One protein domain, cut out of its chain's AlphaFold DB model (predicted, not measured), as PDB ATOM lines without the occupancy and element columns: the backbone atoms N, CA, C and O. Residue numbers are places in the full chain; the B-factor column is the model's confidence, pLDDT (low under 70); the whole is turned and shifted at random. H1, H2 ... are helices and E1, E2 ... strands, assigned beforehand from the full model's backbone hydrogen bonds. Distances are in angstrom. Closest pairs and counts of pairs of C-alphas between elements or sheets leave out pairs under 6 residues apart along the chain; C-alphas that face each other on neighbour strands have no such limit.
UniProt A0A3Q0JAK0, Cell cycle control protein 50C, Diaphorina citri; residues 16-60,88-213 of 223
ATOM      1  N   ILE A  16      -1.847  -3.351 -28.946       37.69
ATOM      2  CA  ILE A  16      -2.712  -4.538 -29.009       37.69
ATOM      3  C   ILE A  16      -4.095  -4.091 -29.499       37.69
ATOM      4  O   ILE A  16      -4.701  -3.214 -28.889       37.69
ATOM      5  N   CYS A  17      -4.593  -4.686 -30.587       33.91
ATOM      6  CA  CYS A  17      -5.874  -4.297 -31.196       33.91
ATOM      7  C   CYS A  17      -6.970  -5.370 -31.123       33.91
ATOM      8  O   CYS A  17      -8.074  -5.133 -31.607       33.91
ATOM      9  N   GLY A  18      -6.711  -6.533 -30.516       35.59
ATOM     10  CA  GLY A  18      -7.750  -7.531 -30.248       35.59
ATOM     11  C   GLY A  18      -7.220  -8.921 -29.891       35.59
ATOM     12  O   GLY A  18      -6.090  -9.269 -30.232       35.59
ATOM     13  N   TYR A  19      -8.071  -9.709 -29.227       35.22
ATOM     14  CA  TYR A  19      -7.882 -11.132 -28.921       35.22
ATOM     15  C   TYR A  19      -8.932 -11.953 -29.686       35.22
ATOM     16  O   TYR A  19     -10.130 -11.704 -29.543       35.22
ATOM     17  N   ALA A  20      -8.515 -12.939 -30.486       34.72
ATOM     18  CA  ALA A  20      -9.439 -13.885 -31.116       34.72
ATOM     19  C   ALA A  20      -9.665 -15.093 -30.188       34.72
ATOM     20  O   ALA A  20      -8.729 -15.812 -29.857       34.72
ATOM     21  N   ARG A  21     -10.915 -15.340 -29.775       32.50
ATOM     22  CA  ARG A  21     -11.304 -16.309 -28.724       32.50
ATOM     23  C   ARG A  21     -11.014 -17.797 -28.999       32.50
ATOM     24  O   ARG A  21     -11.340 -18.616 -28.152       32.50
ATOM     25  N   LEU A  22     -10.431 -18.164 -30.142       28.30
ATOM     26  CA  LEU A  22     -10.221 -19.572 -30.526       28.30
ATOM     27  C   LEU A  22      -8.790 -19.914 -30.980       28.30
ATOM     28  O   LEU A  22      -8.511 -21.076 -31.256       28.30
ATOM     29  N   LYS A  23      -7.872 -18.937 -31.031       28.80
ATOM     30  CA  LYS A  23      -6.420 -19.142 -31.218       28.80
ATOM     31  C   LYS A  23      -5.668 -17.988 -30.542       28.80
ATOM     32  O   LYS A  23      -6.144 -16.860 -30.660       28.80
ATOM     33  N   PRO A  24      -4.498 -18.202 -29.907       32.22
ATOM     34  CA  PRO A  24      -3.682 -17.124 -29.345       32.22
ATOM     35  C   PRO A  24      -3.003 -16.319 -30.468       32.22
ATOM     36  O   PRO A  24      -1.794 -16.359 -30.656       32.22
ATOM     37  N   ILE A  25      -3.797 -15.608 -31.269       34.88
ATOM     38  CA  ILE A  25      -3.315 -14.654 -32.266       34.88
ATOM     39  C   ILE A  25      -3.459 -13.276 -31.629       34.88
ATOM     40  O   ILE A  25      -4.561 -12.728 -31.562       34.88
ATOM     41  N   VAL A  26      -2.344 -12.720 -31.156       36.59
ATOM     42  CA  VAL A  26      -2.276 -11.314 -30.750       36.59
ATOM     43  C   VAL A  26      -2.044 -10.486 -32.013       36.59
ATOM     44  O   VAL A  26      -1.049 -10.665 -32.720       36.59
ATOM     45  N   ILE A  27      -3.000  -9.618 -32.345       33.69
ATOM     46  CA  ILE A  27      -2.907  -8.714 -33.497       33.69
ATOM     47  C   ILE A  27      -2.421  -7.360 -32.991       33.69
ATOM     48  O   ILE A  27      -3.072  -6.736 -32.149       33.69
ATOM     49  N   PHE A  28      -1.305  -6.891 -33.540       40.03
ATOM     50  CA  PHE A  28      -0.791  -5.558 -33.265       40.03
ATOM     51  C   PHE A  28      -0.964  -4.680 -34.503       40.03
ATOM     52  O   PHE A  28      -0.554  -5.060 -35.597       40.03
ATOM     53  N   CYS A  29      -1.557  -3.498 -34.356       30.73
ATOM     54  CA  CYS A  29      -1.667  -2.550 -35.466       30.73
ATOM     55  C   CYS A  29      -0.537  -1.524 -35.400       30.73
ATOM     56  O   CYS A  29      -0.212  -1.001 -34.333       30.73
ATOM     57  N   VAL A  30       0.048  -1.228 -36.560       43.41
ATOM     58  CA  VAL A  30       0.984  -0.122 -36.728       43.41
ATOM     59  C   VAL A  30       0.223   1.041 -37.343       43.41
ATOM     60  O   VAL A  30      -0.102   1.035 -38.529       43.41
ATOM     61  N   GLU A  31      -0.054   2.057 -36.534       32.41
ATOM     62  CA  GLU A  31      -0.681   3.291 -37.005       32.41
ATOM     63  C   GLU A  31       0.405   4.247 -37.525       32.41
ATOM     64  O   GLU A  31       1.132   4.868 -36.752       32.41
ATOM     65  N   GLY A  32       0.553   4.343 -38.851       38.56
ATOM     66  CA  GLY A  32       1.443   5.317 -39.493       38.56
ATOM     67  C   GLY A  32       1.796   4.978 -40.943       38.56
ATOM     68  O   GLY A  32       1.900   3.811 -41.305       38.56
ATOM     69  N   ARG A  33       1.996   6.006 -41.784       40.88
ATOM     70  CA  ARG A  33       2.604   5.858 -43.120       40.88
ATOM     71  C   ARG A  33       4.122   5.998 -43.004       40.88
ATOM     72  O   ARG A  33       4.601   6.963 -42.408       40.88
ATOM     73  N   PHE A  34       4.868   5.077 -43.609       47.75
ATOM     74  CA  PHE A  34       6.328   5.127 -43.680       47.75
ATOM     75  C   PHE A  34       6.754   5.461 -45.106       47.75
ATOM     76  O   PHE A  34       6.651   4.638 -46.013       47.75
ATOM     77  N   SER A  35       7.241   6.682 -45.303       40.00
ATOM     78  CA  SER A  35       7.859   7.123 -46.554       40.00
ATOM     79  C   SER A  35       9.365   6.847 -46.505       40.00
ATOM     80  O   SER A  35      10.058   7.400 -45.649       40.00
ATOM     81  N   GLY A  36       9.870   5.994 -47.400       45.34
ATOM     82  CA  GLY A  36      11.297   5.678 -47.514       45.34
ATOM     83  C   GLY A  36      11.571   4.380 -48.283       45.34
ATOM     84  O   GLY A  36      10.841   3.406 -48.133       45.34
ATOM     85  N   LEU A  37      12.656   4.361 -49.070       44.41
ATOM     86  CA  LEU A  37      13.094   3.219 -49.902       44.41
ATOM     87  C   LEU A  37      13.544   1.978 -49.111       44.41
ATOM     88  O   LEU A  37      13.879   0.956 -49.702       44.41
ATOM     89  N   HIS A  38      13.609   2.070 -47.783       49.47
ATOM     90  CA  HIS A  38      13.952   0.950 -46.921       49.47
ATOM     91  C   HIS A  38      13.175   1.045 -45.617       49.47
ATOM     92  O   HIS A  38      13.479   1.887 -44.772       49.47
ATOM     93  N   VAL A  39      12.198   0.158 -45.446       54.34
ATOM     94  CA  VAL A  39      11.471   0.001 -44.181       54.34
ATOM     95  C   VAL A  39      11.960  -1.280 -43.493       54.34
ATOM     96  O   VAL A  39      11.459  -2.367 -43.793       54.34
ATOM     97  N   PRO A  40      12.993  -1.194 -42.631       58.78
ATOM     98  CA  PRO A  40      13.438  -2.321 -41.822       58.78
ATOM     99  C   PRO A  40      12.420  -2.643 -40.726       58.78
ATOM    100  O   PRO A  40      11.921  -1.755 -40.033       58.78
ATOM    101  N   LEU A  41      12.150  -3.928 -40.537       52.88
ATOM    102  CA  LEU A  41      11.310  -4.444 -39.463       52.88
ATOM    103  C   LEU A  41      12.218  -4.976 -38.371       52.88
ATOM    104  O   LEU A  41      13.066  -5.815 -38.652       52.88
ATOM    105  N   PHE A  42      12.045  -4.504 -37.142       60.34
ATOM    106  CA  PHE A  42      12.862  -4.931 -36.012       60.34
ATOM    107  C   PHE A  42      12.059  -5.796 -35.043       60.34
ATOM    108  O   PHE A  42      10.912  -5.468 -34.742       60.34
ATOM    109  N   SER A  43      12.694  -6.839 -34.512       51.22
ATOM    110  CA  SER A  43      12.275  -7.486 -33.265       51.22
ATOM    111  C   SER A  43      13.048  -6.854 -32.105       51.22
ATOM    112  O   SER A  43      14.230  -6.531 -32.253       51.22
ATOM    113  N   GLY A  44      12.388  -6.604 -30.976       45.50
ATOM    114  CA  GLY A  44      12.987  -5.945 -29.819       45.50
ATOM    115  C   GLY A  44      12.733  -6.729 -28.542       45.50
ATOM    116  O   GLY A  44      11.622  -7.206 -28.336       45.50
ATOM    117  N   HIS A  45      13.755  -6.818 -27.694       53.81
ATOM    118  CA  HIS A  45      13.662  -7.404 -26.358       53.81
ATOM    119  C   HIS A  45      13.941  -6.321 -25.319       53.81
ATOM    120  O   HIS A  45      14.800  -5.457 -25.525       53.81
ATOM    121  N   GLY A  46      13.174  -6.347 -24.230       38.12
ATOM    122  CA  GLY A  46      13.395  -5.496 -23.068       38.12
ATOM    123  C   GLY A  46      14.053  -6.286 -21.943       38.12
ATOM    124  O   GLY A  46      13.699  -7.443 -21.740       38.12
ATOM    125  N   ASN A  47      14.977  -5.657 -21.210       40.03
ATOM    126  CA  ASN A  47      15.667  -6.243 -20.051       40.03
ATOM    127  C   ASN A  47      16.407  -7.569 -20.341       40.03
ATOM    128  O   ASN A  47      16.484  -8.436 -19.473       40.03
ATOM    129  N   ALA A  48      16.959  -7.732 -21.546       54.34
ATOM    130  CA  ALA A  48      17.752  -8.904 -21.914       54.34
ATOM    131  C   ALA A  48      19.249  -8.549 -21.900       54.34
ATOM    132  O   ALA A  48      19.728  -7.803 -22.754       54.34
ATOM    133  N   ALA A  49      20.002  -9.069 -20.926       56.34
ATOM    134  CA  ALA A  49      21.422  -8.764 -20.737       56.34
ATOM    135  C   ALA A  49      22.343  -9.611 -21.643       56.34
ATOM    136  O   ALA A  49      23.137 -10.417 -21.168       56.34
ATOM    137  N   GLU A  50      22.271  -9.432 -22.970       58.38
ATOM    138  CA  GLU A  50      23.135 -10.173 -23.916       58.38
ATOM    139  C   GLU A  50      24.633  -9.968 -23.644       58.38
ATOM    140  O   GLU A  50      25.429 -10.886 -23.836       58.38
ATOM    141  N   SER A  51      25.022  -8.778 -23.183       57.44
ATOM    142  CA  SER A  51      26.413  -8.413 -22.917       57.44
ATOM    143  C   SER A  51      27.052  -9.214 -21.782       57.44
ATOM    144  O   SER A  51      28.241  -9.503 -21.859       57.44
ATOM    145  N   GLU A  52      26.286  -9.621 -20.767       55.81
ATOM    146  CA  GLU A  52      26.801 -10.439 -19.657       55.81
ATOM    147  C   GLU A  52      27.184 -11.848 -20.143       55.81
ATOM    148  O   GLU A  52      28.188 -12.422 -19.720       55.81
ATOM    149  N   PHE A  53      26.457 -12.380 -21.132       54.75
ATOM    150  CA  PHE A  53      26.776 -13.676 -21.735       54.75
ATOM    151  C   PHE A  53      28.010 -13.632 -22.649       54.75
ATOM    152  O   PHE A  53      28.652 -14.665 -22.856       54.75
ATOM    153  N   VAL A  54      28.373 -12.457 -23.184       56.69
ATOM    154  CA  VAL A  54      29.569 -12.286 -24.034       56.69
ATOM    155  C   VAL A  54      30.845 -12.526 -23.243       56.69
ATOM    156  O   VAL A  54      31.738 -13.214 -23.735       56.69
ATOM    157  N   GLU A  55      30.930 -12.000 -22.021       47.41
ATOM    158  CA  GLU A  55      32.107 -12.170 -21.167       47.41
ATOM    159  C   GLU A  55      32.322 -13.651 -20.815       47.41
ATOM    160  O   GLU A  55      33.438 -14.169 -20.912       47.41
ATOM    161  N   HIS A  56      31.236 -14.379 -20.537       42.78
ATOM    162  CA  HIS A  56      31.292 -15.819 -20.286       42.78
ATOM    163  C   HIS A  56      31.705 -16.622 -21.538       42.78
ATOM    164  O   HIS A  56      32.523 -17.538 -21.445       42.78
ATOM    165  N   GLN A  57      31.221 -16.254 -22.734       44.84
ATOM    166  CA  GLN A  57      31.630 -16.901 -23.991       44.84
ATOM    167  C   GLN A  57      33.087 -16.612 -24.378       44.84
ATOM    168  O   GLN A  57      33.785 -17.513 -24.841       44.84
ATOM    169  N   GLN A  58      33.574 -15.385 -24.181       39.91
ATOM    170  CA  GLN A  58      34.966 -15.029 -24.471       39.91
ATOM    171  C   GLN A  58      35.948 -15.729 -23.527       39.91
ATOM    172  O   GLN A  58      37.038 -16.104 -23.959       39.91
ATOM    173  N   ASN A  59      35.567 -15.948 -22.265       32.88
ATOM    174  CA  ASN A  59      36.363 -16.740 -21.327       32.88
ATOM    175  C   ASN A  59      36.410 -18.223 -21.732       32.88
ATOM    176  O   ASN A  59      37.477 -18.828 -21.664       32.88
ATOM    177  N   LEU A  60      35.316 -18.782 -22.262       39.00
ATOM    178  CA  LEU A  60      35.290 -20.153 -22.793       39.00
ATOM    179  C   LEU A  60      36.116 -20.325 -24.080       39.00
ATOM    180  O   LEU A  60      36.734 -21.368 -24.256       39.00
ATOM    181  N   VAL A  88      27.097 -29.971 -28.776       86.94
ATOM    182  CA  VAL A  88      25.998 -29.104 -29.214       86.94
ATOM    183  C   VAL A  88      26.509 -28.096 -30.243       86.94
ATOM    184  O   VAL A  88      27.486 -27.393 -29.983       86.94
ATOM    185  N   ALA A  89      25.832 -27.987 -31.386       87.56
ATOM    186  CA  ALA A  89      26.090 -26.961 -32.390       87.56
ATOM    187  C   ALA A  89      24.778 -26.287 -32.835       87.56
ATOM    188  O   ALA A  89      23.877 -26.977 -33.316       87.56
ATOM    189  N   PRO A  90      24.666 -24.946 -32.732       90.25
ATOM    190  CA  PRO A  90      25.613 -23.996 -32.122       90.25
ATOM    191  C   PRO A  90      25.658 -24.087 -30.588       90.25
ATOM    192  O   PRO A  90      24.638 -24.302 -29.951       90.25
ATOM    193  N   CYS A  91      26.815 -23.855 -29.965       83.06
ATOM    194  CA  CYS A  91      26.929 -23.830 -28.505       83.06
ATOM    195  C   CYS A  91      26.765 -22.414 -27.915       83.06
ATOM    196  O   CYS A  91      27.069 -21.404 -28.555       83.06
ATOM    197  N   GLY A  92      26.327 -22.344 -26.653       78.38
ATOM    198  CA  GLY A  92      26.270 -21.108 -25.866       78.38
ATOM    199  C   GLY A  92      24.871 -20.544 -25.621       78.38
ATOM    200  O   GLY A  92      23.936 -20.794 -26.377       78.38
ATOM    201  N   ALA A  93      24.746 -19.739 -24.563       76.00
ATOM    202  CA  ALA A  93      23.469 -19.176 -24.114       76.00
ATOM    203  C   ALA A  93      22.819 -18.246 -25.153       76.00
ATOM    204  O   ALA A  93      21.607 -18.295 -25.354       76.00
ATOM    205  N   ILE A  94      23.623 -17.445 -25.863       78.00
ATOM    206  CA  ILE A  94      23.135 -16.553 -26.928       78.00
ATOM    207  C   ILE A  94      22.506 -17.373 -28.059       78.00
ATOM    208  O   ILE A  94      21.410 -17.064 -28.513       78.00
ATOM    209  N   ALA A  95      23.171 -18.447 -28.487       81.50
ATOM    210  CA  ALA A  95      22.658 -19.300 -29.548       81.50
ATOM    211  C   ALA A  95      21.436 -20.114 -29.095       81.50
ATOM    212  O   ALA A  95      20.480 -20.239 -29.851       81.50
ATOM    213  N   ASN A  96      21.437 -20.629 -27.862       80.88
ATOM    214  CA  ASN A  96      20.304 -21.373 -27.309       80.88
ATOM    215  C   ASN A  96      19.037 -20.502 -27.208       80.88
ATOM    216  O   ASN A  96      17.958 -20.956 -27.565       80.88
ATOM    217  N   SER A  97      19.187 -19.225 -26.843       81.50
ATOM    218  CA  SER A  97      18.099 -18.237 -26.747       81.50
ATOM    219  C   SER A  97      17.690 -17.598 -28.088       81.50
ATOM    220  O   SER A  97      17.215 -16.465 -28.116       81.50
ATOM    221  N   LEU A  98      17.877 -18.301 -29.212       83.81
ATOM    222  CA  LEU A  98      17.540 -17.799 -30.548       83.81
ATOM    223  C   LEU A  98      16.069 -17.365 -30.641       83.81
ATOM    224  O   LEU A  98      15.158 -18.129 -30.331       83.81
ATOM    225  N   PHE A  99      15.839 -16.157 -31.159       81.75
ATOM    226  CA  PHE A  99      14.495 -15.657 -31.438       81.75
ATOM    227  C   PHE A  99      13.769 -16.529 -32.477       81.75
ATOM    228  O   PHE A  99      14.191 -16.611 -33.633       81.75
ATOM    229  N   SER A 100      12.665 -17.158 -32.068       78.06
ATOM    230  CA  SER A 100      11.902 -18.125 -32.872       78.06
ATOM    231  C   SER A 100      10.499 -17.653 -33.277       78.06
ATOM    232  O   SER A 100       9.814 -18.348 -34.038       78.06
ATOM    233  N   ASP A 101      10.057 -16.480 -32.812       77.56
ATOM    234  CA  ASP A 101       8.729 -15.968 -33.142       77.56
ATOM    235  C   ASP A 101       8.620 -15.594 -34.623       77.56
ATOM    236  O   ASP A 101       9.542 -15.054 -35.240       77.56
ATOM    237  N   SER A 102       7.434 -15.822 -35.186       79.81
ATOM    238  CA  SER A 102       7.116 -15.442 -36.557       79.81
ATOM    239  C   SER A 102       5.862 -14.583 -36.611       79.81
ATOM    240  O   SER A 102       4.832 -14.861 -35.989       79.81
ATOM    241  N   PHE A 103       5.935 -13.516 -37.399       82.44
ATOM    242  CA  PHE A 103       4.813 -12.626 -37.643       82.44
ATOM    243  C   PHE A 103       4.691 -12.303 -39.125       82.44
ATOM    244  O   PHE A 103       5.675 -12.243 -39.863       82.44
ATOM    245  N   LYS A 104       3.448 -12.076 -39.539       83.94
ATOM    246  CA  LYS A 104       3.071 -11.641 -40.877       83.94
ATOM    247  C   LYS A 104       2.527 -10.230 -40.825       83.94
ATOM    248  O   LYS A 104       1.874  -9.829 -39.860       83.94
ATOM    249  N   ILE A 105       2.778  -9.488 -41.889       84.62
ATOM    250  CA  ILE A 105       2.361  -8.098 -42.016       84.62
ATOM    251  C   ILE A 105       1.335  -8.023 -43.127       84.62
ATOM    252  O   ILE A 105       1.535  -8.569 -44.205       84.62
ATOM    253  N   PHE A 106       0.240  -7.334 -42.857       85.12
ATOM    254  CA  PHE A 106      -0.866  -7.140 -43.774       85.12
ATOM    255  C   PHE A 106      -1.085  -5.648 -43.968       85.12
ATOM    256  O   PHE A 106      -0.994  -4.879 -43.018       85.12
ATOM    257  N   ASN A 107      -1.384  -5.223 -45.185       84.94
ATOM    258  CA  ASN A 107      -1.791  -3.846 -45.440       84.94
ATOM    259  C   ASN A 107      -3.264  -3.609 -45.054       84.94
ATOM    260  O   ASN A 107      -3.981  -4.531 -44.656       84.94
ATOM    261  N   ASP A 108      -3.738  -2.375 -45.225       83.38
ATOM    262  CA  ASP A 108      -5.128  -1.984 -44.941       83.38
ATOM    263  C   ASP A 108      -6.182  -2.813 -45.698       83.38
ATOM    264  O   ASP A 108      -7.305  -2.977 -45.224       83.38
ATOM    265  N   LYS A 109      -5.811  -3.396 -46.845       85.38
ATOM    266  CA  LYS A 109      -6.664  -4.269 -47.665       85.38
ATOM    267  C   LYS A 109      -6.563  -5.751 -47.270       85.38
ATOM    268  O   LYS A 109      -6.991  -6.608 -48.035       85.38
ATOM    269  N   ASN A 110      -5.974  -6.068 -46.112       84.50
ATOM    270  CA  ASN A 110      -5.689  -7.433 -45.650       84.50
ATOM    271  C   ASN A 110      -4.817  -8.268 -46.613       84.50
ATOM    272  O   ASN A 110      -4.809  -9.495 -46.523       84.50
ATOM    273  N   LYS A 111      -4.049  -7.634 -47.507       88.56
ATOM    274  CA  LYS A 111      -3.070  -8.325 -48.357       88.56
ATOM    275  C   LYS A 111      -1.732  -8.409 -47.628       88.56
ATOM    276  O   LYS A 111      -1.286  -7.414 -47.057       88.56
ATOM    277  N   GLU A 112      -1.105  -9.583 -47.658       89.69
ATOM    278  CA  GLU A 112       0.219  -9.797 -47.064       89.69
ATOM    279  C   GLU A 112       1.260  -8.894 -47.746       89.69
ATOM    280  O   GLU A 112       1.289  -8.746 -48.973       89.69
ATOM    281  N   VAL A 113       2.072  -8.227 -46.930       89.12
ATOM    282  CA  VAL A 113       3.163  -7.364 -47.383       89.12
ATOM    283  C   VAL A 113       4.344  -8.262 -47.753       89.12
ATOM    284  O   VAL A 113       4.771  -9.060 -46.919       89.12
ATOM    285  N   PRO A 114       4.903  -8.131 -48.967       91.31
ATOM    286  CA  PRO A 114       6.050  -8.919 -49.381       91.31
ATOM    287  C   PRO A 114       7.279  -8.481 -48.582       91.31
ATOM    288  O   PRO A 114       7.693  -7.318 -48.623       91.31
ATOM    289  N   VAL A 115       7.862  -9.422 -47.848       90.38
ATOM    290  CA  VAL A 115       9.059  -9.203 -47.036       90.38
ATOM    291  C   VAL A 115      10.167 -10.167 -47.442       90.38
ATOM    292  O   VAL A 115       9.910 -11.309 -47.806       90.38
ATOM    293  N   LEU A 116      11.408  -9.697 -47.375       89.88
ATOM    294  CA  LEU A 116      12.620 -10.452 -47.661       89.88
ATOM    295  C   LEU A 116      13.267 -10.908 -46.352       89.88
ATOM    296  O   LEU A 116      13.351 -10.138 -45.386       89.88
ATOM    297  N   ARG A 117      13.737 -12.161 -46.352       89.81
ATOM    298  CA  ARG A 117      14.546 -12.770 -45.280       89.81
ATOM    299  C   ARG A 117      16.052 -12.587 -45.488       89.81
ATOM    300  O   ARG A 117      16.820 -12.800 -44.563       89.81
ATOM    301  N   THR A 118      16.461 -12.198 -46.693       90.94
ATOM    302  CA  THR A 118      17.859 -12.034 -47.105       90.94
ATOM    303  C   THR A 118      18.262 -10.561 -47.176       90.94
ATOM    304  O   THR A 118      17.420  -9.655 -47.237       90.94
ATOM    305  N   GLY A 119      19.569 -10.298 -47.158       89.56
ATOM    306  CA  GLY A 119      20.118  -8.943 -47.137       89.56
ATOM    307  C   GLY A 119      19.781  -8.164 -45.858       89.56
ATOM    308  O   GLY A 119      19.634  -6.936 -45.909       89.56
ATOM    309  N   ILE A 120      19.599  -8.871 -44.741       88.62
ATOM    310  CA  ILE A 120      19.418  -8.338 -43.386       88.62
ATOM    311  C   ILE A 120      20.721  -8.410 -42.581       88.62
ATOM    312  O   ILE A 120      21.012  -7.496 -41.804       88.62
ATOM    313  N   ALA A 121      21.529  -9.448 -42.800       89.56
ATOM    314  CA  ALA A 121      22.843  -9.569 -42.197       89.56
ATOM    315  C   ALA A 121      23.857  -8.673 -42.915       89.56
ATOM    316  O   ALA A 121      23.667  -8.205 -44.041       89.56
ATOM    317  N   TRP A 122      24.970  -8.429 -42.241       87.94
ATOM    318  CA  TRP A 122      26.076  -7.706 -42.837       87.94
ATOM    319  C   TRP A 122      26.795  -8.574 -43.867       87.94
ATOM    320  O   TRP A 122      27.148  -9.708 -43.532       87.94
ATOM    321  N   PRO A 123      27.102  -8.044 -45.066       89.88
ATOM    322  CA  PRO A 123      27.826  -8.807 -46.079       89.88
ATOM    323  C   PRO A 123      29.164  -9.351 -45.568       89.88
ATOM    324  O   PRO A 123      29.499 -10.497 -45.836       89.88
ATOM    325  N   SER A 124      29.891  -8.570 -44.762       90.06
ATOM    326  CA  SER A 124      31.158  -8.991 -44.152       90.06
ATOM    327  C   SER A 124      30.991 -10.136 -43.153       90.06
ATOM    328  O   SER A 124      31.805 -11.055 -43.134       90.06
ATOM    329  N   ASP A 125      29.936 -10.103 -42.332       89.06
ATOM    330  CA  ASP A 125      29.682 -11.159 -41.348       89.06
ATOM    331  C   ASP A 125      29.372 -12.472 -42.086       89.06
ATOM    332  O   ASP A 125      29.953 -13.507 -41.764       89.06
ATOM    333  N   LYS A 126      28.542 -12.406 -43.136       88.75
ATOM    334  CA  LYS A 126      28.164 -13.562 -43.963       88.75
ATOM    335  C   LYS A 126      29.318 -14.115 -44.810       88.75
ATOM    336  O   LYS A 126      29.371 -15.317 -45.030       88.75
ATOM    337  N   ALA A 127      30.216 -13.255 -45.291       88.88
ATOM    338  CA  ALA A 127      31.308 -13.650 -46.184       88.88
ATOM    339  C   ALA A 127      32.596 -14.075 -45.462       88.88
ATOM    340  O   ALA A 127      33.437 -14.723 -46.072       88.88
ATOM    341  N   VAL A 128      32.801 -13.668 -44.203       88.38
ATOM    342  CA  VAL A 128      34.081 -13.883 -43.499       88.38
ATOM    343  C   VAL A 128      33.901 -14.632 -42.183       88.38
ATOM    344  O   VAL A 128      34.678 -15.530 -41.873       88.38
ATOM    345  N   LYS A 129      32.889 -14.276 -41.388       88.31
ATOM    346  CA  LYS A 129      32.784 -14.751 -40.003       88.31
ATOM    347  C   LYS A 129      31.956 -16.024 -39.871       88.31
ATOM    348  O   LYS A 129      32.320 -16.904 -39.097       88.31
ATOM    349  N   PHE A 130      30.845 -16.107 -40.588       92.38
ATOM    350  CA  PHE A 130      29.894 -17.203 -40.465       92.38
ATOM    351  C   PHE A 130      29.945 -18.086 -41.706       92.38
ATOM    352  O   PHE A 130      29.565 -17.659 -42.791       92.38
ATOM    353  N   HIS A 131      30.394 -19.327 -41.529       91.25
ATOM    354  CA  HIS A 131      30.512 -20.305 -42.601       91.25
ATOM    355  C   HIS A 131      29.910 -21.627 -42.172       91.25
ATOM    356  O   HIS A 131      30.080 -22.057 -41.031       91.25
ATOM    357  N   ASN A 132      29.223 -22.271 -43.107       91.25
ATOM    358  CA  ASN A 132      28.805 -23.645 -42.921       91.25
ATOM    359  C   ASN A 132      30.019 -24.580 -42.996       91.25
ATOM    360  O   ASN A 132      30.991 -24.269 -43.693       91.25
ATOM    361  N   PRO A 133      29.986 -25.710 -42.272       88.31
ATOM    362  CA  PRO A 133      31.003 -26.741 -42.420       88.31
ATOM    363  C   PRO A 133      31.083 -27.215 -43.883       88.31
ATOM    364  O   PRO A 133      30.059 -27.240 -44.572       88.31
ATOM    365  N   PRO A 134      32.278 -27.590 -44.371       85.88
ATOM    366  CA  PRO A 134      32.429 -28.111 -45.721       85.88
ATOM    367  C   PRO A 134      31.684 -29.443 -45.852       85.88
ATOM    368  O   PRO A 134      31.769 -30.300 -44.975       85.88
ATOM    369  N   GLY A 135      30.969 -29.628 -46.958       82.88
ATOM    370  CA  GLY A 135      30.229 -30.854 -47.233       82.88
ATOM    371  C   GLY A 135      29.138 -30.641 -48.281       82.88
ATOM    372  O   GLY A 135      28.796 -29.494 -48.576       82.88
ATOM    373  N   PRO A 136      28.606 -31.727 -48.866       78.94
ATOM    374  CA  PRO A 136      27.540 -31.646 -49.860       78.94
ATOM    375  C   PRO A 136      26.179 -31.301 -49.237       78.94
ATOM    376  O   PRO A 136      25.363 -30.659 -49.891       78.94
ATOM    377  N   ASP A 137      25.939 -31.706 -47.986       89.62
ATOM    378  CA  ASP A 137      24.686 -31.468 -47.271       89.62
ATOM    379  C   ASP A 137      24.937 -31.033 -45.819       89.62
ATOM    380  O   ASP A 137      25.792 -31.575 -45.112       89.62
ATOM    381  N   LEU A 138      24.144 -30.067 -45.349       89.88
ATOM    382  CA  LEU A 138      24.218 -29.571 -43.976       89.88
ATOM    383  C   LEU A 138      23.791 -30.650 -42.980       89.88
ATOM    384  O   LEU A 138      24.367 -30.755 -41.899       89.88
ATOM    385  N   LYS A 139      22.802 -31.475 -43.329       91.06
ATOM    386  CA  LYS A 139      22.308 -32.520 -42.427       91.06
ATOM    387  C   LYS A 139      23.381 -33.567 -42.135       91.06
ATOM    388  O   LYS A 139      23.492 -34.037 -41.004       91.06
ATOM    389  N   GLU A 140      24.184 -33.905 -43.139       90.44
ATOM    390  CA  GLU A 140      25.334 -34.790 -42.977       90.44
ATOM    391  C   GLU A 140      26.434 -34.123 -42.148       90.44
ATOM    392  O   GLU A 140      26.919 -34.714 -41.180       90.44
ATOM    393  N   ALA A 141      26.759 -32.866 -42.457       88.44
ATOM    394  CA  ALA A 141      27.802 -32.130 -41.752       88.44
ATOM    395  C   ALA A 141      27.511 -31.958 -40.248       88.44
ATOM    396  O   ALA A 141      28.430 -31.968 -39.429       88.44
ATOM    397  N   PHE A 142      26.234 -31.856 -39.868       88.25
ATOM    398  CA  PHE A 142      25.805 -31.741 -38.474       88.25
ATOM    399  C   PHE A 142      25.313 -33.056 -37.842       88.25
ATOM    400  O   PHE A 142      24.836 -33.041 -36.711       88.25
ATOM    401  N   LYS A 143      25.455 -34.209 -38.510       88.69
ATOM    402  CA  LYS A 143      24.950 -35.510 -38.022       88.69
ATOM    403  C   LYS A 143      25.464 -35.890 -36.627       88.69
ATOM    404  O   LYS A 143      24.740 -36.509 -35.852       88.69
ATOM    405  N   ASN A 144      26.707 -35.522 -36.321       86.50
ATOM    406  CA  ASN A 144      27.366 -35.813 -35.044       86.50
ATOM    407  C   ASN A 144      27.254 -34.653 -34.039       86.50
ATOM    408  O   ASN A 144      28.017 -34.594 -33.075       86.50
ATOM    409  N   PHE A 145      26.315 -33.731 -34.253       86.62
ATOM    410  CA  PHE A 145      26.046 -32.633 -33.340       86.62
ATOM    411  C   PHE A 145      24.603 -32.671 -32.850       86.62
ATOM    412  O   PHE A 145      23.670 -32.958 -33.597       86.62
ATOM    413  N   ALA A 146      24.422 -32.344 -31.575       89.12
ATOM    414  CA  ALA A 146      23.105 -32.085 -31.021       89.12
ATOM    415  C   ALA A 146      22.709 -30.627 -31.290       89.12
ATOM    416  O   ALA A 146      23.548 -29.725 -31.262       89.12
ATOM    417  N   LYS A 147      21.419 -30.375 -31.518       88.62
ATOM    418  CA  LYS A 147      20.886 -29.006 -31.512       88.62
ATOM    419  C   LYS A 147      20.807 -28.464 -30.074       88.62
ATOM    420  O   LYS A 147      20.755 -29.263 -29.135       88.62
ATOM    421  N   PRO A 148      20.758 -27.136 -29.882       86.50
ATOM    422  CA  PRO A 148      20.518 -26.546 -28.568       86.50
ATOM    423  C   PRO A 148      19.190 -27.004 -27.961       86.50
ATOM    424  O   PRO A 148      18.241 -27.324 -28.682       86.50
ATOM    425  N   THR A 149      19.121 -27.018 -26.634       84.44
ATOM    426  CA  THR A 149      17.983 -27.556 -25.880       84.44
ATOM    427  C   THR A 149      16.673 -26.840 -26.198       84.44
ATOM    428  O   THR A 149      15.658 -27.503 -26.403       84.44
ATOM    429  N   ASP A 150      16.701 -25.512 -26.320       82.25
ATOM    430  CA  ASP A 150      15.486 -24.715 -26.550       82.25
ATOM    431  C   ASP A 150      15.093 -24.636 -28.033       82.25
ATOM    432  O   ASP A 150      14.073 -24.049 -28.403       82.25
ATOM    433  N   TRP A 151      15.877 -25.251 -28.922       86.31
ATOM    434  CA  TRP A 151      15.605 -25.217 -30.350       86.31
ATOM    435  C   TRP A 151      14.570 -26.263 -30.751       86.31
ATOM    436  O   TRP A 151      14.756 -27.474 -30.603       86.31
ATOM    437  N   LYS A 152      13.493 -25.815 -31.397       86.62
ATOM    438  CA  LYS A 152      12.520 -26.724 -32.025       86.62
ATOM    439  C   LYS A 152      13.024 -27.280 -33.350       86.62
ATOM    440  O   LYS A 152      12.903 -28.478 -33.595       86.62
ATOM    441  N   LYS A 153      13.635 -26.420 -34.162       90.12
ATOM    442  CA  LYS A 153      14.177 -26.741 -35.487       90.12
ATOM    443  C   LYS A 153      15.679 -26.978 -35.409       90.12
ATOM    444  O   LYS A 153      16.343 -26.412 -34.546       90.12
ATOM    445  N   ASN A 154      16.211 -27.797 -36.306       91.38
ATOM    446  CA  ASN A 154      17.654 -27.912 -36.467       91.38
ATOM    447  C   ASN A 154      18.221 -26.703 -37.218       91.38
ATOM    448  O   ASN A 154      17.495 -25.949 -37.868       91.38
ATOM    449  N   ILE A 155      19.542 -26.538 -37.174       90.88
ATOM    450  CA  ILE A 155      20.207 -25.398 -37.812       90.88
ATOM    451  C   ILE A 155      20.066 -25.383 -39.344       90.88
ATOM    452  O   ILE A 155      20.026 -24.322 -39.965       90.88
ATOM    453  N   TRP A 156      19.929 -26.552 -39.965       91.75
ATOM    454  CA  TRP A 156      19.679 -26.694 -41.402       91.75
ATOM    455  C   TRP A 156      18.193 -26.552 -41.785       91.75
ATOM    456  O   TRP A 156      17.852 -26.702 -42.952       91.75
ATOM    457  N   GLU A 157      17.304 -26.272 -40.826       92.38
ATOM    458  CA  GLU A 157      15.847 -26.142 -41.025       92.38
ATOM    459  C   GLU A 157      15.340 -24.713 -40.736       92.38
ATOM    460  O   GLU A 157      14.132 -24.480 -40.617       92.38
ATOM    461  N   LEU A 158      16.249 -23.746 -40.577       91.00
ATOM    462  CA  LEU A 158      15.913 -22.361 -40.224       91.00
ATOM    463  C   LEU A 158      15.195 -21.620 -41.365       91.00
ATOM    464  O   LEU A 158      14.306 -20.791 -41.120       91.00
ATOM    465  N   ASP A 159      15.540 -21.933 -42.612       91.56
ATOM    466  CA  ASP A 159      14.907 -21.397 -43.812       91.56
ATOM    467  C   ASP A 159      14.675 -22.484 -44.877       91.56
ATOM    468  O   ASP A 159      15.476 -22.644 -45.795       91.56
ATOM    469  N   PRO A 160      13.576 -23.254 -44.795       88.69
ATOM    470  CA  PRO A 160      13.312 -24.333 -45.749       88.69
ATOM    471  C   PRO A 160      13.032 -23.835 -47.178       88.69
ATOM    472  O   PRO A 160      13.071 -24.629 -48.111       88.69
ATOM    473  N   GLU A 161      12.738 -22.544 -47.359       89.06
ATOM    474  CA  GLU A 161      12.445 -21.945 -48.668       89.06
ATOM    475  C   GLU A 161      13.721 -21.578 -49.438       89.06
ATOM    476  O   GLU A 161      13.693 -21.495 -50.665       89.06
ATOM    477  N   ASN A 162      14.837 -21.359 -48.734       90.00
ATOM    478  CA  ASN A 162      16.095 -20.934 -49.334       90.00
ATOM    479  C   ASN A 162      17.294 -21.712 -48.753       90.00
ATOM    480  O   ASN A 162      17.761 -21.389 -47.655       90.00
ATOM    481  N   PRO A 163      17.844 -22.691 -49.499       87.38
ATOM    482  CA  PRO A 163      19.023 -23.455 -49.088       87.38
ATOM    483  C   PRO A 163      20.248 -22.587 -48.761       87.38
ATOM    484  O   PRO A 163      20.948 -22.873 -47.791       87.38
ATOM    485  N   ASP A 164      20.455 -21.484 -49.489       88.81
ATOM    486  CA  ASP A 164      21.591 -20.562 -49.300       88.81
ATOM    487  C   ASP A 164      21.468 -19.707 -48.025       88.81
ATOM    488  O   ASP A 164      22.372 -18.941 -47.672       88.81
ATOM    489  N   ASN A 165      20.333 -19.801 -47.329       92.88
ATOM    490  CA  ASN A 165      20.047 -19.107 -46.081       92.88
ATOM    491  C   ASN A 165      19.852 -20.088 -44.911       92.88
ATOM    492  O   ASN A 165      19.048 -19.830 -44.018       92.88
ATOM    493  N   ASN A 166      20.577 -21.209 -44.891       93.81
ATOM    494  CA  ASN A 166      20.551 -22.195 -43.804       93.81
ATOM    495  C   ASN A 166      21.900 -22.372 -43.100       93.81
ATOM    496  O   ASN A 166      22.947 -21.886 -43.541       93.81
ATOM    497  N   GLY A 167      21.867 -23.092 -41.976       92.62
ATOM    498  CA  GLY A 167      23.048 -23.367 -41.171       92.62
ATOM    499  C   GLY A 167      23.536 -22.118 -40.432       92.62
ATOM    500  O   GLY A 167      22.753 -21.236 -40.077       92.62
ATOM    501  N   PHE A 168      24.847 -22.013 -40.231       92.94
ATOM    502  CA  PHE A 168      25.480 -20.822 -39.657       92.94
ATOM    503  C   PHE A 168      25.387 -19.596 -40.571       92.94
ATOM    504  O   PHE A 168      25.558 -18.477 -40.096       92.94
ATOM    505  N   GLN A 169      25.095 -19.789 -41.861       93.12
ATOM    506  CA  GLN A 169      24.941 -18.705 -42.835       93.12
ATOM    507  C   GLN A 169      23.522 -18.133 -42.910       93.12
ATOM    508  O   GLN A 169      23.288 -17.174 -43.651       93.12
ATOM    509  N   ASN A 170      22.586 -18.683 -42.131       94.81
ATOM    510  CA  ASN A 170      21.253 -18.122 -41.996       94.81
ATOM    511  C   ASN A 170      21.326 -16.689 -41.440       94.81
ATOM    512  O   ASN A 170      21.905 -16.435 -40.384       94.81
ATOM    513  N   GLU A 171      20.725 -15.735 -42.144       93.50
ATOM    514  CA  GLU A 171      20.861 -14.325 -41.786       93.50
ATOM    515  C   GLU A 171      20.116 -13.943 -40.496       93.50
ATOM    516  O   GLU A 171      20.591 -13.064 -39.775       93.50
ATOM    517  N   ASP A 172      19.015 -14.630 -40.157       91.62
ATOM    518  CA  ASP A 172      18.313 -14.443 -38.875       91.62
ATOM    519  C   ASP A 172      19.228 -14.846 -37.708       91.62
ATOM    520  O   ASP A 172      19.383 -14.101 -36.735       91.62
ATOM    521  N   PHE A 173      19.908 -15.988 -37.851       92.31
ATOM    522  CA  PHE A 173      20.901 -16.474 -36.901       92.31
ATOM    523  C   PHE A 173      22.089 -15.510 -36.771       92.31
ATOM    524  O   PHE A 173      22.451 -15.133 -35.659       92.31
ATOM    525  N   ILE A 174      22.663 -15.039 -37.883       91.19
ATOM    526  CA  ILE A 174      23.796 -14.095 -37.867       91.19
ATOM    527  C   ILE A 174      23.425 -12.793 -37.152       91.19
ATOM    528  O   ILE A 174      24.191 -12.292 -36.321       91.19
ATOM    529  N   VAL A 175      22.254 -12.231 -37.466       89.50
ATOM    530  CA  VAL A 175      21.781 -11.005 -36.818       89.50
ATOM    531  C   VAL A 175      21.594 -11.233 -35.316       89.50
ATOM    532  O   VAL A 175      21.963 -10.359 -34.530       89.50
ATOM    533  N   TRP A 176      21.081 -12.397 -34.908       87.94
ATOM    534  CA  TRP A 176      20.925 -12.754 -33.500       87.94
ATOM    535  C   TRP A 176      22.264 -12.897 -32.768       87.94
ATOM    536  O   TRP A 176      22.447 -12.300 -31.708       87.94
ATOM    537  N   MET A 177      23.231 -13.597 -33.361       87.44
ATOM    538  CA  MET A 177      24.561 -13.816 -32.778       87.44
ATOM    539  C   MET A 177      25.384 -12.532 -32.627       87.44
ATOM    540  O   MET A 177      26.384 -12.508 -31.906       87.44
ATOM    541  N   ARG A 178      24.987 -11.442 -33.292       87.31
ATOM    542  CA  ARG A 178      25.566 -10.121 -33.059       87.31
ATOM    543  C   ARG A 178      25.000  -9.532 -31.770       87.31
ATOM    544  O   ARG A 178      23.878  -9.019 -31.744       87.31
ATOM    545  N   THR A 179      25.799  -9.593 -30.714       80.69
ATOM    546  CA  THR A 179      25.410  -9.133 -29.383       80.69
ATOM    547  C   THR A 179      25.143  -7.637 -29.348       80.69
ATOM    548  O   THR A 179      25.864  -6.824 -29.940       80.69
ATOM    549  N   ALA A 180      24.063  -7.269 -28.669       75.25
ATOM    550  CA  ALA A 180      23.761  -5.884 -28.385       75.25
ATOM    551  C   ALA A 180      24.563  -5.389 -27.176       75.25
ATOM    552  O   ALA A 180      24.754  -6.102 -26.197       75.25
ATOM    553  N   ALA A 181      25.003  -4.131 -27.234       76.06
ATOM    554  CA  ALA A 181      25.729  -3.491 -26.135       76.06
ATOM    555  C   ALA A 181      24.813  -2.988 -25.002       76.06
ATOM    556  O   ALA A 181      25.306  -2.568 -23.963       76.06
ATOM    557  N   LEU A 182      23.491  -2.969 -25.213       71.75
ATOM    558  CA  LEU A 182      22.506  -2.428 -24.274       71.75
ATOM    559  C   LEU A 182      21.415  -3.469 -23.992       71.75
ATOM    560  O   LEU A 182      21.041  -4.190 -24.917       71.75
ATOM    561  N   PRO A 183      20.838  -3.494 -22.774       65.62
ATOM    562  CA  PRO A 183      19.826  -4.481 -22.375       65.62
ATOM    563  C   PRO A 183      18.480  -4.314 -23.092       65.62
ATOM    564  O   PRO A 183      17.680  -5.243 -23.175       65.62
ATOM    565  N   ASN A 184      18.222  -3.113 -23.612       63.97
ATOM    566  CA  ASN A 184      17.093  -2.825 -24.482       63.97
ATOM    567  C   ASN A 184      17.629  -2.657 -25.896       63.97
ATOM    568  O   ASN A 184      18.218  -1.624 -26.231       63.97
ATOM    569  N   PHE A 185      17.420  -3.666 -26.731       74.25
ATOM    570  CA  PHE A 185      17.972  -3.686 -28.074       74.25
ATOM    571  C   PHE A 185      16.938  -4.093 -29.110       74.25
ATOM    572  O   PHE A 185      15.835  -4.557 -28.816       74.25
ATOM    573  N   ARG A 186      17.307  -3.862 -30.367       76.94
ATOM    574  CA  ARG A 186      16.492  -4.183 -31.530       76.94
ATOM    575  C   ARG A 186      17.366  -4.875 -32.551       76.94
ATOM    576  O   ARG A 186      18.471  -4.411 -32.826       76.94
ATOM    577  N   LYS A 187      16.848  -5.947 -33.133       79.12
ATOM    578  CA  LYS A 187      17.516  -6.725 -34.171       79.12
ATOM    579  C   LYS A 187      16.687  -6.690 -35.441       79.12
ATOM    580  O   LYS A 187      15.458  -6.744 -35.387       79.12
ATOM    581  N   LEU A 188      17.358  -6.500 -36.574       84.12
ATOM    582  CA  LEU A 188      16.692  -6.449 -37.869       84.12
ATOM    583  C   LEU A 188      16.115  -7.832 -38.169       84.12
ATOM    584  O   LEU A 188      16.850  -8.804 -38.214       84.12
ATOM    585  N   TYR A 189      14.807  -7.905 -38.362       85.12
ATOM    586  CA  TYR A 189      14.105  -9.144 -38.652       85.12
ATOM    587  C   TYR A 189      13.859  -9.269 -40.155       85.12
ATOM    588  O   TYR A 189      14.307 -10.212 -40.787       85.12
ATOM    589  N   ARG A 190      13.179  -8.310 -40.786       88.44
ATOM    590  CA  ARG A 190      12.826  -8.407 -42.215       88.44
ATOM    591  C   ARG A 190      12.973  -7.069 -42.919       88.44
ATOM    592  O   ARG A 190      13.008  -6.013 -42.285       88.44
ATOM    593  N   ARG A 191      13.001  -7.110 -44.249       86.38
ATOM    594  CA  ARG A 191      12.940  -5.923 -45.112       86.38
ATOM    595  C   ARG A 191      11.741  -6.008 -46.035       86.38
ATOM    596  O   ARG A 191      11.436  -7.081 -46.531       86.38
ATOM    597  N   VAL A 192      11.087  -4.887 -46.303       88.06
ATOM    598  CA  VAL A 192      10.029  -4.842 -47.321       88.06
ATOM    599  C   VAL A 192      10.647  -5.011 -48.711       88.06
ATOM    600  O   VAL A 192      11.676  -4.399 -49.012       88.06
ATOM    601  N   ASN A 193      10.025  -5.839 -49.555       89.44
ATOM    602  CA  ASN A 193      10.400  -5.930 -50.960       89.44
ATOM    603  C   ASN A 193       9.819  -4.731 -51.729       89.44
ATOM    604  O   ASN A 193       8.630  -4.697 -52.048       89.44
ATOM    605  N   HIS A 194      10.671  -3.752 -52.027       86.56
ATOM    606  CA  HIS A 194      10.297  -2.540 -52.756       86.56
ATOM    607  C   HIS A 194      10.221  -2.736 -54.282       86.56
ATOM    608  O   HIS A 194       9.805  -1.816 -54.979       86.56
ATOM    609  N   GLU A 195      10.574  -3.910 -54.811       88.56
ATOM    610  CA  GLU A 195      10.415  -4.234 -56.238       88.56
ATOM    611  C   GLU A 195       8.943  -4.480 -56.598       88.56
ATOM    612  O   GLU A 195       8.515  -4.224 -57.725       88.56
ATOM    613  N   VAL A 196       8.141  -4.907 -55.617       88.06
ATOM    614  CA  VAL A 196       6.713  -5.174 -55.792       88.06
ATOM    615  C   VAL A 196       5.926  -3.867 -55.913       88.06
ATOM    616  O   VAL A 196       6.078  -2.928 -55.122       88.06
ATOM    617  N   GLU A 197       5.031  -3.813 -56.900       84.62
ATOM    618  CA  GLU A 197       4.143  -2.671 -57.102       84.62
ATOM    619  C   GLU A 197       3.287  -2.379 -55.861       84.62
ATOM    620  O   GLU A 197       2.770  -3.276 -55.194       84.62
ATOM    621  N   GLY A 198       3.153  -1.092 -55.537       84.38
ATOM    622  CA  GLY A 198       2.491  -0.624 -54.318       84.38
ATOM    623  C   GLY A 198       3.418  -0.429 -53.115       84.38
ATOM    624  O   GLY A 198       3.005   0.234 -52.168       84.38
ATOM    625  N   TYR A 199       4.666  -0.918 -53.169       85.25
ATOM    626  CA  TYR A 199       5.656  -0.724 -52.099       85.25
ATOM    627  C   TYR A 199       6.897   0.078 -52.526       85.25
ATOM    628  O   TYR A 199       7.701   0.438 -51.674       85.25
ATOM    629  N   LYS A 200       7.041   0.447 -53.807       84.62
ATOM    630  CA  LYS A 200       8.176   1.243 -54.330       84.62
ATOM    631  C   LYS A 200       8.427   2.559 -53.570       84.62
ATOM    632  O   LYS A 200       9.572   2.944 -53.369       84.62
ATOM    633  N   SER A 201       7.366   3.241 -53.135       81.31
ATOM    634  CA  SER A 201       7.437   4.537 -52.441       81.31
ATOM    635  C   SER A 201       7.503   4.436 -50.910       81.31
ATOM    636  O   SER A 201       7.676   5.454 -50.232       81.31
ATOM    637  N   GLY A 202       7.387   3.230 -50.348       79.56
ATOM    638  CA  GLY A 202       7.409   2.993 -48.906       79.56
ATOM    639  C   GLY A 202       6.354   1.993 -48.442       79.56
ATOM    640  O   GLY A 202       5.729   1.297 -49.243       79.56
ATOM    641  N   LEU A 203       6.161   1.925 -47.125       79.69
ATOM    642  CA  LEU A 203       5.178   1.048 -46.498       79.69
ATOM    643  C   LEU A 203       3.967   1.886 -46.037       79.69
ATOM    644  O   LEU A 203       4.136   2.771 -45.188       79.69
ATOM    645  N   PRO A 204       2.754   1.652 -46.578       76.06
ATOM    646  CA  PRO A 204       1.530   2.269 -46.061       76.06
ATOM    647  C   PRO A 204       1.203   1.752 -44.647       76.06
ATOM    648  O   PRO A 204       1.985   1.011 -44.057       76.06
ATOM    649  N   ALA A 205       0.061   2.148 -44.082       77.12
ATOM    650  CA  ALA A 205      -0.364   1.618 -42.787       77.12
ATOM    651  C   ALA A 205      -0.530   0.086 -42.861       77.12
ATOM    652  O   ALA A 205      -0.945  -0.469 -43.887       77.12
ATOM    653  N   VAL A 206      -0.136  -0.601 -41.786       77.88
ATOM    654  CA  VAL A 206      -0.104  -2.065 -41.739       77.88
ATOM    655  C   VAL A 206      -0.610  -2.622 -40.414       77.88
ATOM    656  O   VAL A 206      -0.465  -2.031 -39.344       77.88
ATOM    657  N   LYS A 207      -1.166  -3.827 -40.490       78.56
ATOM    658  CA  LYS A 207      -1.571  -4.675 -39.372       78.56
ATOM    659  C   LYS A 207      -0.616  -5.858 -39.284       78.56
ATOM    660  O   LYS A 207      -0.378  -6.542 -40.274       78.56
ATOM    661  N   ILE A 208      -0.089  -6.126 -38.101       76.44
ATOM    662  CA  ILE A 208       0.809  -7.245 -37.831       76.44
ATOM    663  C   ILE A 208       0.010  -8.343 -37.135       76.44
ATOM    664  O   ILE A 208      -0.679  -8.101 -36.144       76.44
ATOM    665  N   LYS A 209       0.102  -9.566 -37.654       76.75
ATOM    666  CA  LYS A 209      -0.459 -10.761 -37.021       76.75
ATOM    667  C   LYS A 209       0.677 -11.703 -36.663       76.75
ATOM    668  O   LYS A 209       1.445 -12.104 -37.538       76.75
ATOM    669  N   PHE A 210       0.764 -12.076 -35.394       69.94
ATOM    670  CA  PHE A 210       1.686 -13.113 -34.953       69.94
ATOM    671  C   PHE A 210       1.155 -14.471 -35.418       69.94
ATOM    672  O   PHE A 210      -0.016 -14.790 -35.212       69.94
ATOM    673  N   VAL A 211       1.999 -15.222 -36.125       70.44
ATOM    674  CA  VAL A 211       1.671 -16.550 -36.668       70.44
ATOM    675  C   VAL A 211       2.142 -17.628 -35.704       70.44
ATOM    676  O   VAL A 211       1.396 -18.563 -35.426       70.44
ATOM    677  N   SER A 212       3.333 -17.447 -35.138       61.88
ATOM    678  CA  SER A 212       3.817 -18.194 -33.983       61.88
ATOM    679  C   SER A 212       4.347 -17.190 -32.964       61.88
ATOM    680  O   SER A 212       5.381 -16.567 -33.179       61.88
ATOM    681  N   CYS A 213       3.589 -16.983 -31.890       52.59
ATOM    682  CA  CYS A 213       4.108 -16.391 -30.666       52.59
ATOM    683  C   CYS A 213       4.417 -17.580 -29.764       52.59
ATOM    684  O   CYS A 213       3.497 -18.207 -29.239       52.59
TER     685      CYS A 213
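AT A GLANCE: This is residues 16 to 60 and 88 to 213 of the 223 residues of the protein "Cell cycle control protein 50C" of Diaphorina citri (UniProt A0A3Q0JAK0). A strongly twisted sheet of four strands, E1, E2, E6 and E4, makes one end of the domain, five short helices and much loop make the other, and the two-stranded ribbon of E3 and E5 lies between, with H5 packed on E5 near the middle. The printed part has 171 residues with five named helices and six named strands, in the order E1 E2 E3 H1 H2 E4 H3 H4 H5 E5 E6. The larger sheet runs E1 - E2 - E6 - E4 and both sheets are antiparallel; the class is mixed, helices and strands, with under half of the residues, 69, in named elements. The whole is compact, with a radius of gyration of the C-alphas of 17.7 A and spans of 48 by 35 by 34 A.

IN THESE COORDINATES: E1, residues 16 to 19, begins with C-alpha 16 at (-2.712, -4.538, -29.009). E2 is residues 26 to 30, and E3, residues 40 to 45, is 16.3 A long. H1, residues 50 to 60, is 15.8 A long and ends with C-alpha 60 at (35.290, -20.153, -22.793). H2 is residues 93 to 96; E4, residues 102 to 107, is 17.1 A long. H3 is residues 123 to 129, H4 residues 138 to 141 and H5 residues 171 to 177. E5, residues 185 to 192, is 20.9 A long and bends by 51 degrees at residue 189. E6, residues 206 to 212, is 18.3 A long and ends with C-alpha 212 at (3.817, -18.194, -33.983).

HOW THE PARTS SIT: E1 and E2 form a hairpin, with N 17 and O 27 at 3.0 A. E2 and E6 have N 208 and O 28 at 2.8 A; E6 and E4 have N 207 and O 106 at 2.7 A. In the other sheet, E3 and E5 have N 189 and O 41 at 2.7 A. Residues 115 to 116 pair with 191 to 192 of E5, antiparallel. The closest C-alphas of H5 and E5 are Val 175 and Lys 187, 6.6 A apart. H5 touches H2, closest at C-alphas 177 and 94, 6.6 A. H3 and H5 only just touch, with 3 pairs of C-alphas within 8 A, the closest being Asp 125 and Ile 174 at 7.4 A, at a steep tilt of 55 degrees, the same way. H1 and H2 only just touch, also with 3 pairs, the closest C-alphas being Phe 53 and Ala 93 at 6.8 A. H4 touches no helix. In H3 and H5 every O i to N i+4 pair is within hydrogen-bond range, in H1 5 of 7; H2 and H4 are too short for such a pair.

THE WHOLE: The C-alphas farthest apart, those of Asn 59 and Lys 109, are 52.0 A apart. Residues 61 to 87 are not printed, and C-alphas 60 and 88 are 14.4 A apart across the cut. The links E4 to H3, H4 to H5 and E5 to E6 are long. The mean pLDDT of the printed part is 74.1; residues 16 to 60, 183 to 184, 210 and 212 to 213 are under 70.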